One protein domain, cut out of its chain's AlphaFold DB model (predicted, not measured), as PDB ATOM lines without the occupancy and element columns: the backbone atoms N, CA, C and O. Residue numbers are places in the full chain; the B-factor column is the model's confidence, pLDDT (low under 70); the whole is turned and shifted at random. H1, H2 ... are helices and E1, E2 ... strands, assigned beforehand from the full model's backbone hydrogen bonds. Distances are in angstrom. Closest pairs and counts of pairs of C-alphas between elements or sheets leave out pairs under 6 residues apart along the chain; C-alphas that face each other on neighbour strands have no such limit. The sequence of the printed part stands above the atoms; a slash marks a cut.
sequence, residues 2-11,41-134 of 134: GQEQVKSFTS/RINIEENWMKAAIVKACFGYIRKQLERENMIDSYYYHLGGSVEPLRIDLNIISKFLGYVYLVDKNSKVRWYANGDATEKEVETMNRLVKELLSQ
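AT A GLANCE: This is residues 2 to 11 and 41 to 134 of the 134 residues of the protein "Mitochondrial ATPase complex subunit ATP10" of Zancudomyces culisetae (UniProt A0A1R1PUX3). Two lobes are loosely joined: in one, the parallel strands E1 and E2 run side by side and helices H2 and H3 bow out from them, leaving an open middle; in the other, the hairpin E3 and E4 has H5 over one face, with H1 on that same side. H4 and its links run from the first lobe to the second. The printed part has 104 residues with five named helices and four named strands, in the order H1 E1 H2 H3 E2 H4 E3 E4 H5, a mixed class of helices and strands. It is only just compact, close to loose, with a radius of gyration of the C-alphas of 15.2 A and spans of 41 by 34 by 27 A.

HOW THE PARTS SIT: H1, residues 2 to 11, is close to but not clearly touching H5, residues 118 to 132; their closest C-alphas, Phe 9 and Val 121, are 6.4 A apart, and they run the same way at a steep tilt of 62 degrees. E1, residues 41 to 45, and E2, residues 74 to 78, are parallel neighbours at 15 degrees, with N 43 and O 75 at 2.9 A and N 77 and O 43 at 3.1 A, within hydrogen-bond range. H2, residues 48 to 56, and H3, residues 58 to 67, lie between them in the chain as a strand-helix-strand unit, two parallel strands joined through helices, with a right-handed crossover. The closest C-alphas of H2 and E2, Ala 51 and Leu 78, are 5.1 A apart. H2 and H3 meet only through their link. H4, residues 83 to 88, touches no helix. E3, residues 98 to 102, and E4, residues 108 to 113, form an antiparallel hairpin at 167 degrees, with N 101 and O 110 at 2.8 A. The closest C-alphas of H1 and E3, Val 6 and Val 99, are 7.2 A apart; those of E4 and H5, Trp 110 and Met 124, are 7.4 A apart. Among the pairs that are apart are E1 and E3, E2 and E4, and H3 and H5. In H1, H2, H3, H4 and H5, every O i to N i+4 pair is within hydrogen-bond range.

IN THESE COORDINATES: H1 begins at C-alpha 2, (-23.599, -5.613, 18.551), and measures 14.3 A from first to last C-alpha, as does H3. E1 begins at C-alpha 41, (-28.558, -16.140, 16.813). E4 measures 13.9 A. H5, the longest helix, measures 21.3 A and ends at C-alpha 132, (-47.728, -18.220, 21.247).

THE WHOLE: The two C-alphas farthest apart, those of Met 49 and Ser 133, are 44.2 A apart. Residues 12 to 40 are not printed; C-alphas 11 and 41 stand 13.6 A apart across this cut. Of the links that are printed whole, none is long. The mean pLDDT of the printed part is 72.2, with residues 2 to 11 and 62 to 82 among those under 70.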
ATOM      1  N   GLY A   2     -22.389  -4.925  19.068       51.50
ATOM      2  CA  GLY A   2     -23.599  -5.613  18.551       51.50
ATOM      3  C   GLY A   2     -24.020  -6.898  19.299       51.50
ATOM      4  O   GLY A   2     -25.200  -7.132  19.531       51.50
ATOM      5  N   GLN A   3     -23.061  -7.707  19.760       51.06
ATOM      6  CA  GLN A   3     -23.353  -8.917  20.550       51.06
ATOM      7  C   GLN A   3     -23.834  -8.600  21.981       51.06
ATOM      8  O   GLN A   3     -24.613  -9.357  22.551       51.06
ATOM      9  N   GLU A   4     -23.408  -7.476  22.568       55.09
ATOM     10  CA  GLU A   4     -23.872  -7.030  23.894       55.09
ATOM     11  C   GLU A   4     -25.306  -6.498  23.836       55.09
ATOM     12  O   GLU A   4     -26.091  -6.744  24.748       55.09
ATOM     13  N   GLN A   5     -25.677  -5.866  22.721       57.59
ATOM     14  CA  GLN A   5     -27.043  -5.420  22.437       57.59
ATOM     15  C   GLN A   5     -28.018  -6.591  22.392       57.59
ATOM     16  O   GLN A   5     -29.016  -6.614  23.109       57.59
ATOM     17  N   VAL A   6     -27.685  -7.637  21.632       57.59
ATOM     18  CA  VAL A   6     -28.498  -8.862  21.573       57.59
ATOM     19  C   VAL A   6     -28.546  -9.561  22.937       57.59
ATOM     20  O   VAL A   6     -29.586 -10.095  23.332       57.59
ATOM     21  N   LYS A   7     -27.450  -9.538  23.708       57.88
ATOM     22  CA  LYS A   7     -27.441 -10.048  25.089       57.88
ATOM     23  C   LYS A   7     -28.377  -9.247  26.003       57.88
ATOM     24  O   LYS A   7     -29.048  -9.865  26.817       57.88
ATOM     25  N   SER A   8     -28.482  -7.930  25.830       54.12
ATOM     26  CA  SER A   8     -29.426  -7.057  26.551       54.12
ATOM     27  C   SER A   8     -30.895  -7.386  26.244       54.12
ATOM     28  O   SER A   8     -31.695  -7.545  27.165       54.12
ATOM     29  N   PHE A   9     -31.251  -7.585  24.970       54.34
ATOM     30  CA  PHE A   9     -32.611  -8.003  24.594       54.34
ATOM     31  C   PHE A   9     -32.965  -9.400  25.119       54.34
ATOM     32  O   PHE A   9     -34.092  -9.640  25.543       54.34
ATOM     33  N   THR A  10     -32.005 -10.328  25.096       56.62
ATOM     34  CA  THR A  10     -32.242 -11.730  25.479       56.62
ATOM     35  C   THR A  10     -32.161 -11.973  26.986       56.62
ATOM     36  O   THR A  10     -32.812 -12.890  27.474       56.62
ATOM     37  N   SER A  11     -31.418 -11.159  27.743       57.25
ATOM     38  CA  SER A  11     -31.360 -11.249  29.209       57.25
ATOM     39  C   SER A  11     -32.607 -10.684  29.890       57.25
ATOM     40  O   SER A  11     -32.985 -11.175  30.950       57.25
ATOM     41  N   ARG A  41     -29.608 -17.152  16.951       72.88
ATOM     42  CA  ARG A  41     -28.558 -16.140  16.813       72.88
ATOM     43  C   ARG A  41     -27.805 -16.412  15.524       72.88
ATOM     44  O   ARG A  41     -27.254 -17.497  15.343       72.88
ATOM     45  N   ILE A  42     -27.788 -15.427  14.635       75.25
ATOM     46  CA  ILE A  42     -27.103 -15.526  13.350       75.25
ATOM     47  C   ILE A  42     -25.949 -14.536  13.367       75.25
ATOM     48  O   ILE A  42     -26.160 -13.337  13.534       75.25
ATOM     49  N   ASN A  43     -24.729 -15.042  13.201       75.81
ATOM     50  CA  ASN A  43     -23.563 -14.207  12.961       75.81
ATOM     51  C   ASN A  43     -23.179 -14.300  11.484       75.81
ATOM     52  O   ASN A  43     -22.919 -15.389  10.964       75.81
ATOM     53  N   ILE A  44     -23.148 -13.156  10.813       72.38
ATOM     54  CA  ILE A  44     -22.830 -13.063   9.391       72.38
ATOM     55  C   ILE A  44     -21.401 -12.540   9.263       72.38
ATOM     56  O   ILE A  44     -21.143 -11.383   9.584       72.38
ATOM     57  N   GLU A  45     -20.478 -13.387   8.803       71.44
ATOM     58  CA  GLU A  45     -19.093 -12.995   8.533       71.44
ATOM     59  C   GLU A  45     -18.814 -13.117   7.030       71.44
ATOM     60  O   GLU A  45     -18.763 -14.212   6.467       71.44
ATOM     61  N   GLU A  46     -18.627 -11.978   6.366       66.81
ATOM     62  CA  GLU A  46     -18.386 -11.927   4.916       66.81
ATOM     63  C   GLU A  46     -16.934 -12.270   4.554       66.81
ATOM     64  O   GLU A  46     -16.643 -12.691   3.433       66.81
ATOM     65  N   ASN A  47     -15.999 -12.111   5.494       74.31
ATOM     66  CA  ASN A  47     -14.591 -12.365   5.229       74.31
ATOM     67  C   ASN A  47     -14.280 -13.868   5.306       74.31
ATOM     68  O   ASN A  47     -14.236 -14.462   6.383       74.31
ATOM     69  N   TRP A  48     -13.993 -14.462   4.148       66.81
ATOM     70  CA  TRP A  48     -13.646 -15.875   3.988       66.81
ATOM     71  C   TRP A  48     -12.449 -16.328   4.845       66.81
ATOM     72  O   TRP A  48     -12.437 -17.454   5.343       66.81
ATOM     73  N   MET A  49     -11.461 -15.458   5.076       71.00
ATOM     74  CA  MET A  49     -10.282 -15.786   5.883       71.00
ATOM     75  C   MET A  49     -10.642 -15.879   7.369       71.00
ATOM     76  O   MET A  49     -10.259 -16.830   8.051       71.00
ATOM     77  N   LYS A  50     -11.445 -14.929   7.866       71.25
ATOM     78  CA  LYS A  50     -11.978 -14.988   9.235       71.25
ATOM     79  C   LYS A  50     -12.912 -16.179   9.406       71.25
ATOM     80  O   LYS A  50     -12.834 -16.877  10.412       71.25
ATOM     81  N   ALA A  51     -13.731 -16.458   8.395       72.50
ATOM     82  CA  ALA A  51     -14.599 -17.620   8.361       72.50
ATOM     83  C   ALA A  51     -13.808 -18.937   8.492       72.50
ATOM     84  O   ALA A  51     -14.181 -19.797   9.287       72.50
ATOM     85  N   ALA A  52     -12.678 -19.084   7.794       73.81
ATOM     86  CA  ALA A  52     -11.828 -20.269   7.915       73.81
ATOM     87  C   ALA A  52     -11.278 -20.460   9.342       73.81
ATOM     88  O   ALA A  52     -11.315 -21.572   9.872       73.81
ATOM     89  N   ILE A  53     -10.842 -19.376   9.992       80.81
ATOM     90  CA  ILE A  53     -10.357 -19.404  11.380       80.81
ATOM     91  C   ILE A  53     -11.490 -19.782  12.342       80.81
ATOM     92  O   ILE A  53     -11.332 -20.683  13.163       80.81
ATOM     93  N   VAL A  54     -12.662 -19.152  12.212       74.69
ATOM     94  CA  VAL A  54     -13.839 -19.468  13.039       74.69
ATOM     95  C   VAL A  54     -14.264 -20.922  12.847       74.69
ATOM     96  O   VAL A  54     -14.578 -21.596  13.824       74.69
ATOM     97  N   LYS A  55     -14.216 -21.437  11.614       75.00
ATOM     98  CA  LYS A  55     -14.514 -22.839  11.306       75.00
ATOM     99  C   LYS A  55     -13.528 -23.793  11.985       75.00
ATOM    100  O   LYS A  55     -13.960 -24.795  12.550       75.00
ATOM    101  N   ALA A  56     -12.234 -23.474  11.987       78.75
ATOM    102  CA  ALA A  56     -11.219 -24.262  12.690       78.75
ATOM    103  C   ALA A  56     -11.415 -24.231  14.218       78.75
ATOM    104  O   ALA A  56     -11.264 -25.250  14.891       78.75
ATOM    105  N   CYS A  57     -11.829 -23.089  14.768       78.25
ATOM    106  CA  CYS A  57     -12.102 -22.916  16.196       78.25
ATOM    107  C   CYS A  57     -13.539 -23.288  16.610       78.25
ATOM    108  O   CYS A  57     -13.886 -23.163  17.787       78.25
ATOM    109  N   PHE A  58     -14.378 -23.772  15.687       73.94
ATOM    110  CA  PHE A  58     -15.812 -23.964  15.923       73.94
ATOM    111  C   PHE A  58     -16.099 -24.943  17.066       73.94
ATOM    112  O   PHE A  58     -16.992 -24.712  17.878       73.94
ATOM    113  N   GLY A  59     -15.297 -26.006  17.192       74.56
ATOM    114  CA  GLY A  59     -15.423 -26.971  18.288       74.56
ATOM    115  C   GLY A  59     -15.136 -26.374  19.670       74.56
ATOM    116  O   GLY A  59     -15.766 -26.766  20.650       74.56
ATOM    117  N   TYR A  60     -14.222 -25.403  19.761       75.12
ATOM    118  CA  TYR A  60     -13.930 -24.693  21.010       75.12
ATOM    119  C   TYR A  60     -15.030 -23.681  21.341       75.12
ATOM    120  O   TYR A  60     -15.544 -23.670  22.459       75.12
ATOM    121  N   ILE A  61     -15.445 -22.900  20.339       72.94
ATOM    122  CA  ILE A  61     -16.543 -21.933  20.436       72.94
ATOM    123  C   ILE A  61     -17.810 -22.639  20.929       72.94
ATOM    124  O   ILE A  61     -18.386 -22.241  21.938       72.94
ATOM    125  N   ARG A  62     -18.190 -23.757  20.303       68.81
ATOM    126  CA  ARG A  62     -19.360 -24.543  20.706       68.81
ATOM    127  C   ARG A  62     -19.308 -24.970  22.175       68.81
ATOM    128  O   ARG A  62     -20.281 -24.756  22.885       68.81
ATOM    129  N   LYS A  63     -18.172 -25.490  22.653       68.19
ATOM    130  CA  LYS A  63     -17.998 -25.874  24.068       68.19
ATOM    131  C   LYS A  63     -18.148 -24.690  25.028       68.19
ATOM    132  O   LYS A  63     -18.640 -24.852  26.142       68.19
ATOM    133  N   GLN A  64     -17.716 -23.500  24.618       66.75
ATOM    134  CA  GLN A  64     -17.865 -22.287  25.419       66.75
ATOM    135  C   GLN A  64     -19.320 -21.791  25.437       66.75
ATOM    136  O   GLN A  64     -19.818 -21.422  26.496       66.75
ATOM    137  N   LEU A  65     -20.028 -21.859  24.306       62.03
ATOM    138  CA  LEU A  65     -21.459 -21.537  24.212       62.03
ATOM    139  C   LEU A  65     -22.351 -22.536  24.963       62.03
ATOM    140  O   LEU A  65     -23.378 -22.139  25.514       62.03
ATOM    141  N   GLU A  66     -21.954 -23.812  25.010       59.75
ATOM    142  CA  GLU A  66     -22.629 -24.842  25.805       59.75
ATOM    143  C   GLU A  66     -22.592 -24.506  27.300       59.75
ATOM    144  O   GLU A  66     -23.604 -24.622  27.986       59.75
ATOM    145  N   ARG A  67     -21.464 -23.972  27.783       57.94
ATOM    146  CA  ARG A  67     -21.320 -23.486  29.163       57.94
ATOM    147  C   ARG A  67     -22.213 -22.279  29.475       57.94
ATOM    148  O   ARG A  67     -22.612 -22.101  30.619       57.94
ATOM    149  N   GLU A  68     -22.519 -21.453  28.477       56.34
ATOM    150  CA  GLU A  68     -23.354 -20.255  28.633       56.34
ATOM    151  C   GLU A  68     -24.859 -20.515  28.394       56.34
ATOM    152  O   GLU A  68     -25.643 -19.567  28.382       56.34
ATOM    153  N   ASN A  69     -25.298 -21.773  28.214       56.22
ATOM    154  CA  ASN A  69     -26.689 -22.139  27.879       56.22
ATOM    155  C   ASN A  69     -27.230 -21.445  26.607       56.22
ATOM    156  O   ASN A  69     -28.435 -21.260  26.438       56.22
ATOM    157  N   MET A  70     -26.352 -21.062  25.675       57.22
ATOM    158  CA  MET A  70     -26.709 -20.285  24.476       57.22
ATOM    159  C   MET A  70     -26.928 -21.145  23.216       57.22
ATOM    160  O   MET A  70     -26.929 -20.616  22.104       57.22
ATOM    161  N   ILE A  71     -27.114 -22.460  23.375       52.19
ATOM    162  CA  ILE A  71     -27.033 -23.471  22.300       52.19
ATOM    163  C   ILE A  71     -28.229 -23.446  21.332       52.19
ATOM    164  O   ILE A  71     -28.120 -23.980  20.232       52.19
ATOM    165  N   ASP A  72     -29.359 -22.835  21.699       51.78
ATOM    166  CA  ASP A  72     -30.655 -23.175  21.083       51.78
ATOM    167  C   ASP A  72     -30.782 -22.929  19.572       51.78
ATOM    168  O   ASP A  72     -31.636 -23.559  18.949       51.78
ATOM    169  N   SER A  73     -29.916 -22.107  18.966       55.91
ATOM    170  CA  SER A  73     -29.523 -22.188  17.548       55.91
ATOM    171  C   SER A  73     -28.532 -21.088  17.201       55.91
ATOM    172  O   SER A  73     -28.910 -19.928  17.037       55.91
ATOM    173  N   TYR A  74     -27.256 -21.449  17.082       58.47
ATOM    174  CA  TYR A  74     -26.202 -20.532  16.662       58.47
ATOM    175  C   TYR A  74     -25.789 -20.855  15.221       58.47
ATOM    176  O   TYR A  74     -25.167 -21.887  14.972       58.47
ATOM    177  N   TYR A  75     -26.124 -19.975  14.273       61.56
ATOM    178  CA  TYR A  75     -25.755 -20.121  12.862       61.56
ATOM    179  C   TYR A  75     -24.645 -19.135  12.489       61.56
ATOM    180  O   TYR A  75     -24.752 -17.935  12.740       61.56
ATOM    181  N   TYR A  76     -23.590 -19.646  11.853       62.94
ATOM    182  CA  TYR A  76     -22.582 -18.828  11.180       62.94
ATOM    183  C   TYR A  76     -22.796 -18.919   9.675       62.94
ATOM    184  O   TYR A  76     -22.787 -20.018   9.119       62.94
ATOM    185  N   HIS A  77     -22.929 -17.775   9.011       61.97
ATOM    186  CA  HIS A  77     -22.748 -17.723   7.565       61.97
ATOM    187  C   HIS A  77     -21.263 -17.477   7.276       61.97
ATOM    188  O   HIS A  77     -20.707 -16.470   7.714       61.97
ATOM    189  N   LEU A  78     -20.617 -18.439   6.611       57.09
ATOM    190  CA  LEU A  78     -19.175 -18.481   6.364       57.09
ATOM    191  C   LEU A  78     -18.905 -18.255   4.873       57.09
ATOM    192  O   LEU A  78     -18.837 -19.215   4.108       57.09
ATOM    193  N   GLY A  79     -18.710 -16.993   4.490       51.75
ATOM    194  CA  GLY A  79     -18.351 -16.614   3.124       51.75
ATOM    195  C   GLY A  79     -19.522 -16.619   2.136       51.75
ATOM    196  O   GLY A  79     -20.421 -17.451   2.198       51.75
ATOM    197  N   GLY A  80     -19.475 -15.671   1.200       59.94
ATOM    198  CA  GLY A  80     -20.537 -15.414   0.228       59.94
ATOM    199  C   GLY A  80     -21.066 -13.985   0.332       59.94
ATOM    200  O   GLY A  80     -20.930 -13.325   1.362       59.94
ATOM    201  N   SER A  81     -21.641 -13.487  -0.762       61.84
ATOM    202  CA  SER A  81     -22.338 -12.204  -0.757       61.84
ATOM    203  C   SER A  81     -23.724 -12.397  -0.139       61.84
ATOM    204  O   SER A  81     -24.596 -13.035  -0.723       61.84
ATOM    205  N   VAL A  82     -23.920 -11.849   1.056       69.44
ATOM    206  CA  VAL A  82     -25.218 -11.753   1.753       69.44
ATOM    207  C   VAL A  82     -26.007 -10.513   1.335       69.44
ATOM    208  O   VAL A  82     -26.999 -10.170   1.972       69.44
ATOM    209  N   GLU A  83     -25.586  -9.833   0.270       70.88
ATOM    210  CA  GLU A  83     -26.221  -8.603  -0.204       70.88
ATOM    211  C   GLU A  83     -27.729  -8.760  -0.470       70.88
ATOM    212  O   GLU A  83     -28.483  -7.905  -0.010       70.88
ATOM    213  N   PRO A  84     -28.214  -9.856  -1.094       73.44
ATOM    214  CA  PRO A  84     -29.652 -10.051  -1.294       73.44
ATOM    215  C   PRO A  84     -30.411 -10.149   0.036       73.44
ATOM    216  O   PRO A  84     -31.387  -9.441   0.256       73.44
ATOM    217  N   LEU A  85     -29.892 -10.944   0.979       76.19
ATOM    218  CA  LEU A  85     -30.488 -11.110   2.306       76.19
ATOM    219  C   LEU A  85     -30.476  -9.800   3.107       76.19
ATOM    220  O   LEU A  85     -31.402  -9.510   3.859       76.19
ATOM    221  N   ARG A  86     -29.415  -9.005   2.955       76.56
ATOM    222  CA  ARG A  86     -29.259  -7.699   3.595       76.56
ATOM    223  C   ARG A  86     -30.336  -6.726   3.125       76.56
ATOM    224  O   ARG A  86     -30.896  -6.012   3.952       76.56
ATOM    225  N   ILE A  87     -30.613  -6.718   1.823       78.19
ATOM    226  CA  ILE A  87     -31.657  -5.890   1.217       78.19
ATOM    227  C   ILE A  87     -33.033  -6.353   1.705       78.19
ATOM    228  O   ILE A  87     -33.801  -5.535   2.207       78.19
ATOM    229  N   ASP A  88     -33.301  -7.659   1.667       79.06
ATOM    230  CA  ASP A  88     -34.591  -8.231   2.075       79.06
ATOM    231  C   ASP A  88     -34.900  -8.010   3.567       79.06
ATOM    232  O   ASP A  88     -36.044  -7.757   3.945       79.06
ATOM    233  N   LEU A  89     -33.880  -8.071   4.430       77.88
ATOM    234  CA  LEU A  89     -34.007  -7.831   5.874       77.88
ATOM    235  C   LEU A  89     -33.842  -6.357   6.272       77.88
ATOM    236  O   LEU A  89     -33.895  -6.035   7.463       77.88
ATOM    237  N   ASN A  90     -33.634  -5.463   5.302       79.75
ATOM    238  CA  ASN A  90     -33.379  -4.039   5.516       79.75
ATOM    239  C   ASN A  90     -32.207  -3.764   6.494       79.75
ATOM    240  O   ASN A  90     -32.274  -2.904   7.378       79.75
ATOM    241  N   ILE A  91     -31.116  -4.525   6.363       79.12
ATOM    242  CA  ILE A  91     -29.901  -4.408   7.183       79.12
ATOM    243  C   ILE A  91     -28.981  -3.348   6.563       79.12
ATOM    244  O   ILE A  91     -28.144  -3.626   5.708       79.12
ATOM    245  N   ILE A  92     -29.113  -2.110   7.024       72.94
ATOM    246  CA  ILE A  92     -28.397  -0.951   6.463       72.94
ATOM    247  C   ILE A  92     -26.924  -0.909   6.910       72.94
ATOM    248  O   ILE A  92     -26.052  -0.477   6.159       72.94
ATOM    249  N   SER A  93     -26.616  -1.379   8.124       73.25
ATOM    250  CA  SER A  93     -25.257  -1.344   8.678       73.25
ATOM    251  C   SER A  93     -24.769  -2.728   9.084       73.25
ATOM    252  O   SER A  93     -25.478  -3.488   9.735       73.25
ATOM    253  N   LYS A  94     -23.513  -3.045   8.746       67.69
ATOM    254  CA  LYS A  94     -22.838  -4.301   9.128       67.69
ATOM    255  C   LYS A  94     -22.428  -4.344  10.605       67.69
ATOM    256  O   LYS A  94     -22.105  -5.410  11.112       67.69
ATOM    257  N   PHE A  95     -22.415  -3.195  11.280       67.88
ATOM    258  CA  PHE A  95     -21.879  -3.062  12.638       67.88
ATOM    259  C   PHE A  95     -22.954  -3.064  13.730       67.88
ATOM    260  O   PHE A  95     -22.617  -3.162  14.911       67.88
ATOM    261  N   LEU A  96     -24.232  -2.955  13.354       74.00
ATOM    262  CA  LEU A  96     -25.346  -2.964  14.297       74.00
ATOM    263  C   LEU A  96     -25.869  -4.385  14.515       74.00
ATOM    264  O   LEU A  96     -25.891  -5.207  13.599       74.00
ATOM    265  N   GLY A  97     -26.310  -4.658  15.743       75.81
ATOM    266  CA  GLY A  97     -27.126  -5.830  16.029       75.81
ATOM    267  C   GLY A  97     -28.552  -5.598  15.537       75.81
ATOM    268  O   GLY A  97     -29.109  -4.521  15.749       75.81
ATOM    269  N   TYR A  98     -29.131  -6.612  14.899       79.38
ATOM    270  CA  TYR A  98     -30.534  -6.628  14.500       79.38
ATOM    271  C   TYR A  98     -31.231  -7.802  15.180       79.38
ATOM    272  O   TYR A  98     -30.670  -8.895  15.284       79.38
ATOM    273  N   VAL A  99     -32.458  -7.572  15.636       84.88
ATOM    274  CA  VAL A  99     -33.322  -8.590  16.231       84.88
ATOM    275  C   VAL A  99     -34.613  -8.618  15.433       84.88
ATOM    276  O   VAL A  99     -35.232  -7.580  15.222       84.88
ATOM    277  N   TYR A 100     -35.016  -9.807  15.000       84.88
ATOM    278  CA  TYR A 100     -36.233 -10.021  14.227       84.88
ATOM    279  C   TYR A 100     -37.132 -11.008  14.962       84.88
ATOM    280  O   TYR A 100     -36.676 -12.064  15.399       84.88
ATOM    281  N   LEU A 101     -38.416 -10.674  15.067       86.56
ATOM    282  CA  LEU A 101     -39.456 -11.593  15.509       86.56
ATOM    283  C   LEU A 101     -40.155 -12.164  14.277       86.56
ATOM    284  O   LEU A 101     -40.769 -11.424  13.500       86.56
ATOM    285  N   VAL A 102     -40.064 -13.481  14.114       85.88
ATOM    286  CA  VAL A 102     -40.594 -14.208  12.959       85.88
ATOM    287  C   VAL A 102     -41.692 -15.166  13.413       85.88
ATOM    288  O   VAL A 102     -41.553 -15.853  14.421       85.88
ATOM    289  N   ASP A 103     -42.792 -15.184  12.667       85.25
ATOM    290  CA  ASP A 103     -43.952 -16.054  12.886       85.25
ATOM    291  C   ASP A 103     -43.778 -17.434  12.210       85.25
ATOM    292  O   ASP A 103     -42.902 -17.612  11.358       85.25
ATOM    293  N   LYS A 104     -44.659 -18.401  12.503       81.75
ATOM    294  CA  LYS A 104     -44.679 -19.752  11.903       81.75
ATOM    295  C   LYS A 104     -44.773 -19.749  10.371       81.75
ATOM    296  O   LYS A 104     -44.317 -20.682   9.720       81.75
ATOM    297  N   ASN A 105     -45.311 -18.678   9.785       83.69
ATOM    298  CA  ASN A 105     -45.407 -18.462   8.338       83.69
ATOM    299  C   ASN A 105     -44.173 -17.760   7.727       83.69
ATOM    300  O   ASN A 105     -44.283 -17.201   6.637       83.69
ATOM    301  N   SER A 106     -43.037 -17.712   8.434       80.25
ATOM    302  CA  SER A 106     -41.791 -17.052   7.996       80.25
ATOM    303  C   SER A 106     -41.942 -15.553   7.693       80.25
ATOM    304  O   SER A 106     -41.170 -14.983   6.926       80.25
ATOM    305  N   LYS A 107     -42.934 -14.893   8.304       84.31
ATOM    306  CA  LYS A 107     -43.152 -13.446   8.177       84.31
ATOM    307  C   LYS A 107     -42.534 -12.713   9.359       84.31
ATOM    308  O   LYS A 107     -42.773 -13.087  10.508       84.31
ATOM    309  N   VAL A 108     -41.791 -11.646   9.075       85.94
ATOM    310  CA  VAL A 108     -41.272 -10.731  10.097       85.94
ATOM    311  C   VAL A 108     -42.439  -9.908  10.645       85.94
ATOM    312  O   VAL A 108     -43.108  -9.198   9.897       85.94
ATOM    313  N   ARG A 109     -42.717 -10.029  11.946       85.56
ATOM    314  CA  ARG A 109     -43.787  -9.286  12.639       85.56
ATOM    315  C   ARG A 109     -43.269  -8.045  13.346       85.56
ATOM    316  O   ARG A 109     -44.014  -7.092  13.541       85.56
ATOM    317  N   TRP A 110     -42.003  -8.075  13.734       87.44
ATOM    318  CA  TRP A 110     -41.339  -6.988  14.428       87.44
ATOM    319  C   TRP A 110     -39.836  -7.079  14.201       87.44
ATOM    320  O   TRP A 110     -39.295  -8.175  14.033       87.44
ATOM    321  N   TYR A 111     -39.172  -5.932  14.195       87.38
ATOM    322  CA  TYR A 111     -37.723  -5.846  14.146       87.38
ATOM    323  C   TYR A 111     -37.245  -4.665  14.989       87.38
ATOM    324  O   TYR A 111     -37.952  -3.666  15.122       87.38
ATOM    325  N   ALA A 112     -36.036  -4.779  15.524       84.00
ATOM    326  CA  ALA A 112     -35.330  -3.691  16.183       84.00
ATOM    327  C   ALA A 112     -33.839  -3.747  15.859       84.00
ATOM    328  O   ALA A 112     -33.297  -4.793  15.482       84.00
ATOM    329  N   ASN A 113     -33.182  -2.606  16.013       82.50
ATOM    330  CA  ASN A 113     -31.750  -2.443  15.842       82.50
ATOM    331  C   ASN A 113     -31.175  -1.583  16.979       82.50
ATOM    332  O   ASN A 113     -31.858  -0.724  17.522       82.50
ATOM    333  N   GLY A 114     -29.909  -1.806  17.335       76.19
ATOM    334  CA  GLY A 114     -29.227  -0.994  18.353       76.19
ATOM    335  C   GLY A 114     -29.454  -1.443  19.802       76.19
ATOM    336  O   GLY A 114     -29.695  -2.619  20.069       76.19
ATOM    337  N   ASP A 115     -29.281  -0.517  20.750       70.19
ATOM    338  CA  ASP A 115     -29.413  -0.790  22.188       70.19
ATOM    339  C   ASP A 115     -30.882  -0.948  22.600       70.19
ATOM    340  O   ASP A 115     -31.741  -0.165  22.206       70.19
ATOM    341  N   ALA A 116     -31.164  -1.948  23.438       70.94
ATOM    342  CA  ALA A 116     -32.523  -2.255  23.869       70.94
ATOM    343  C   ALA A 116     -33.105  -1.194  24.808       70.94
ATOM    344  O   ALA A 116     -32.738  -1.135  25.990       70.94
ATOM    345  N   THR A 117     -34.086  -0.432  24.326       78.56
ATOM    346  CA  THR A 117     -34.931   0.399  25.187       78.56
ATOM    347  C   THR A 117     -35.950  -0.482  25.911       78.56
ATOM    348  O   THR A 117     -36.487  -1.435  25.345       78.56
ATOM    349  N   GLU A 118     -36.278  -0.170  27.165       75.56
ATOM    350  CA  GLU A 118     -37.217  -0.977  27.968       75.56
ATOM    351  C   GLU A 118     -38.595  -1.137  27.303       75.56
ATOM    352  O   GLU A 118     -39.155  -2.233  27.292       75.56
ATOM    353  N   LYS A 119     -39.087  -0.083  26.641       79.94
ATOM    354  CA  LYS A 119     -40.348  -0.105  25.878       79.94
ATOM    355  C   LYS A 119     -40.323  -1.079  24.693       79.94
ATOM    356  O   LYS A 119     -41.341  -1.686  24.357       79.94
ATOM    357  N   GLU A 120     -39.173  -1.227  24.040       80.62
ATOM    358  CA  GLU A 120     -39.008  -2.124  22.889       80.62
ATOM    359  C   GLU A 120     -39.008  -3.582  23.340       80.62
ATOM    360  O   GLU A 120     -39.663  -4.422  22.723       80.62
ATOM    361  N   VAL A 121     -38.344  -3.866  24.466       79.88
ATOM    362  CA  VAL A 121     -38.356  -5.193  25.093       79.88
ATOM    363  C   VAL A 121     -39.775  -5.581  25.515       79.88
ATOM    364  O   VAL A 121     -40.208  -6.704  25.252       79.88
ATOM    365  N   GLU A 122     -40.529  -4.661  26.120       81.88
ATOM    366  CA  GLU A 122     -41.926  -4.897  26.495       81.88
ATOM    367  C   GLU A 122     -42.807  -5.191  25.272       81.88
ATOM    368  O   GLU A 122     -43.573  -6.159  25.265       81.88
ATOM    369  N   THR A 123     -42.648  -4.405  24.204       84.56
ATOM    370  CA  THR A 123     -43.382  -4.597  22.945       84.56
ATOM    371  C   THR A 123     -43.084  -5.967  22.336       84.56
ATOM    372  O   THR A 123     -44.008  -6.694  21.968       84.56
ATOM    373  N   MET A 124     -41.807  -6.355  22.285       84.19
ATOM    374  CA  MET A 124     -41.377  -7.673  21.818       84.19
ATOM    375  C   MET A 124     -42.004  -8.791  22.663       84.19
ATOM    376  O   MET A 124     -42.581  -9.728  22.109       84.19
ATOM    377  N   ASN A 125     -41.963  -8.677  23.993       83.12
ATOM    378  CA  ASN A 125     -42.552  -9.662  24.904       83.12
ATOM    379  C   ASN A 125     -44.066  -9.817  24.700       83.12
ATOM    380  O   ASN A 125     -44.581 -10.938  24.746       83.12
ATOM    381  N   ARG A 126     -44.791  -8.718  24.456       84.56
ATOM    382  CA  ARG A 126     -46.228  -8.760  24.155       84.56
ATOM    383  C   ARG A 126     -46.507  -9.514  22.857       84.56
ATOM    384  O   ARG A 126     -47.335 -10.420  22.853       84.56
ATOM    385  N   LEU A 127     -45.782  -9.191  21.788       85.50
ATOM    386  CA  LEU A 127     -45.961  -9.833  20.483       85.50
ATOM    387  C   LEU A 127     -45.630 -11.327  20.525       85.50
ATOM    388  O   LEU A 127     -46.351 -12.134  19.946       85.50
ATOM    389  N   VAL A 128     -44.582 -11.721  21.254       84.94
ATOM    390  CA  VAL A 128     -44.261 -13.141  21.458       84.94
ATOM    391  C   VAL A 128     -45.421 -13.864  22.146       84.94
ATOM    392  O   VAL A 128     -45.811 -14.942  21.704       84.94
ATOM    393  N   LYS A 129     -46.016 -13.275  23.192       83.00
ATOM    394  CA  LYS A 129     -47.180 -13.865  23.878       83.00
ATOM    395  C   LYS A 129     -48.387 -14.009  22.950       83.00
ATOM    396  O   LYS A 129     -49.044 -15.044  22.983       83.00
ATOM    397  N   GLU A 130     -48.652 -13.010  22.111       84.62
ATOM    398  CA  GLU A 130     -49.731 -13.064  21.118       84.62
ATOM    399  C   GLU A 130     -49.507 -14.175  20.084       84.62
ATOM    400  O   GLU A 130     -50.443 -14.910  19.778       84.62
ATOM    401  N   LEU A 131     -48.278 -14.353  19.588       83.56
ATOM    402  CA  LEU A 131     -47.947 -15.413  18.625       83.56
ATOM    403  C   LEU A 131     -47.999 -16.813  19.243       83.56
ATOM    404  O   LEU A 131     -48.396 -17.765  18.581       83.56
ATOM    405  N   LEU A 132     -47.637 -16.950  20.519       80.44
ATOM    406  CA  LEU A 132     -47.728 -18.220  21.247       80.44
ATOM    407  C   LEU A 132     -49.168 -18.653  21.554       80.44
ATOM    408  O   LEU A 132     -49.399 -19.824  21.873       80.44
ATOM    409  N   SER A 133     -50.109 -17.710  21.503       78.06
ATOM    410  CA  SER A 133     -51.532 -17.947  21.732       78.06
ATOM    411  C   SER A 133     -52.308 -18.273  20.442       78.06
ATOM    412  O   SER A 133     -53.506 -18.542  20.541       78.06
ATOM    413  N   GLN A 134     -51.660 -18.241  19.267       65.25
ATOM    414  CA  GLN A 134     -52.244 -18.494  17.933       65.25
ATOM    415  C   GLN A 134     -51.927 -19.888  17.378       65.25
ATOM    416  O   GLN A 134     -52.754 -20.405  16.596       65.25
TER     417      GLN A 134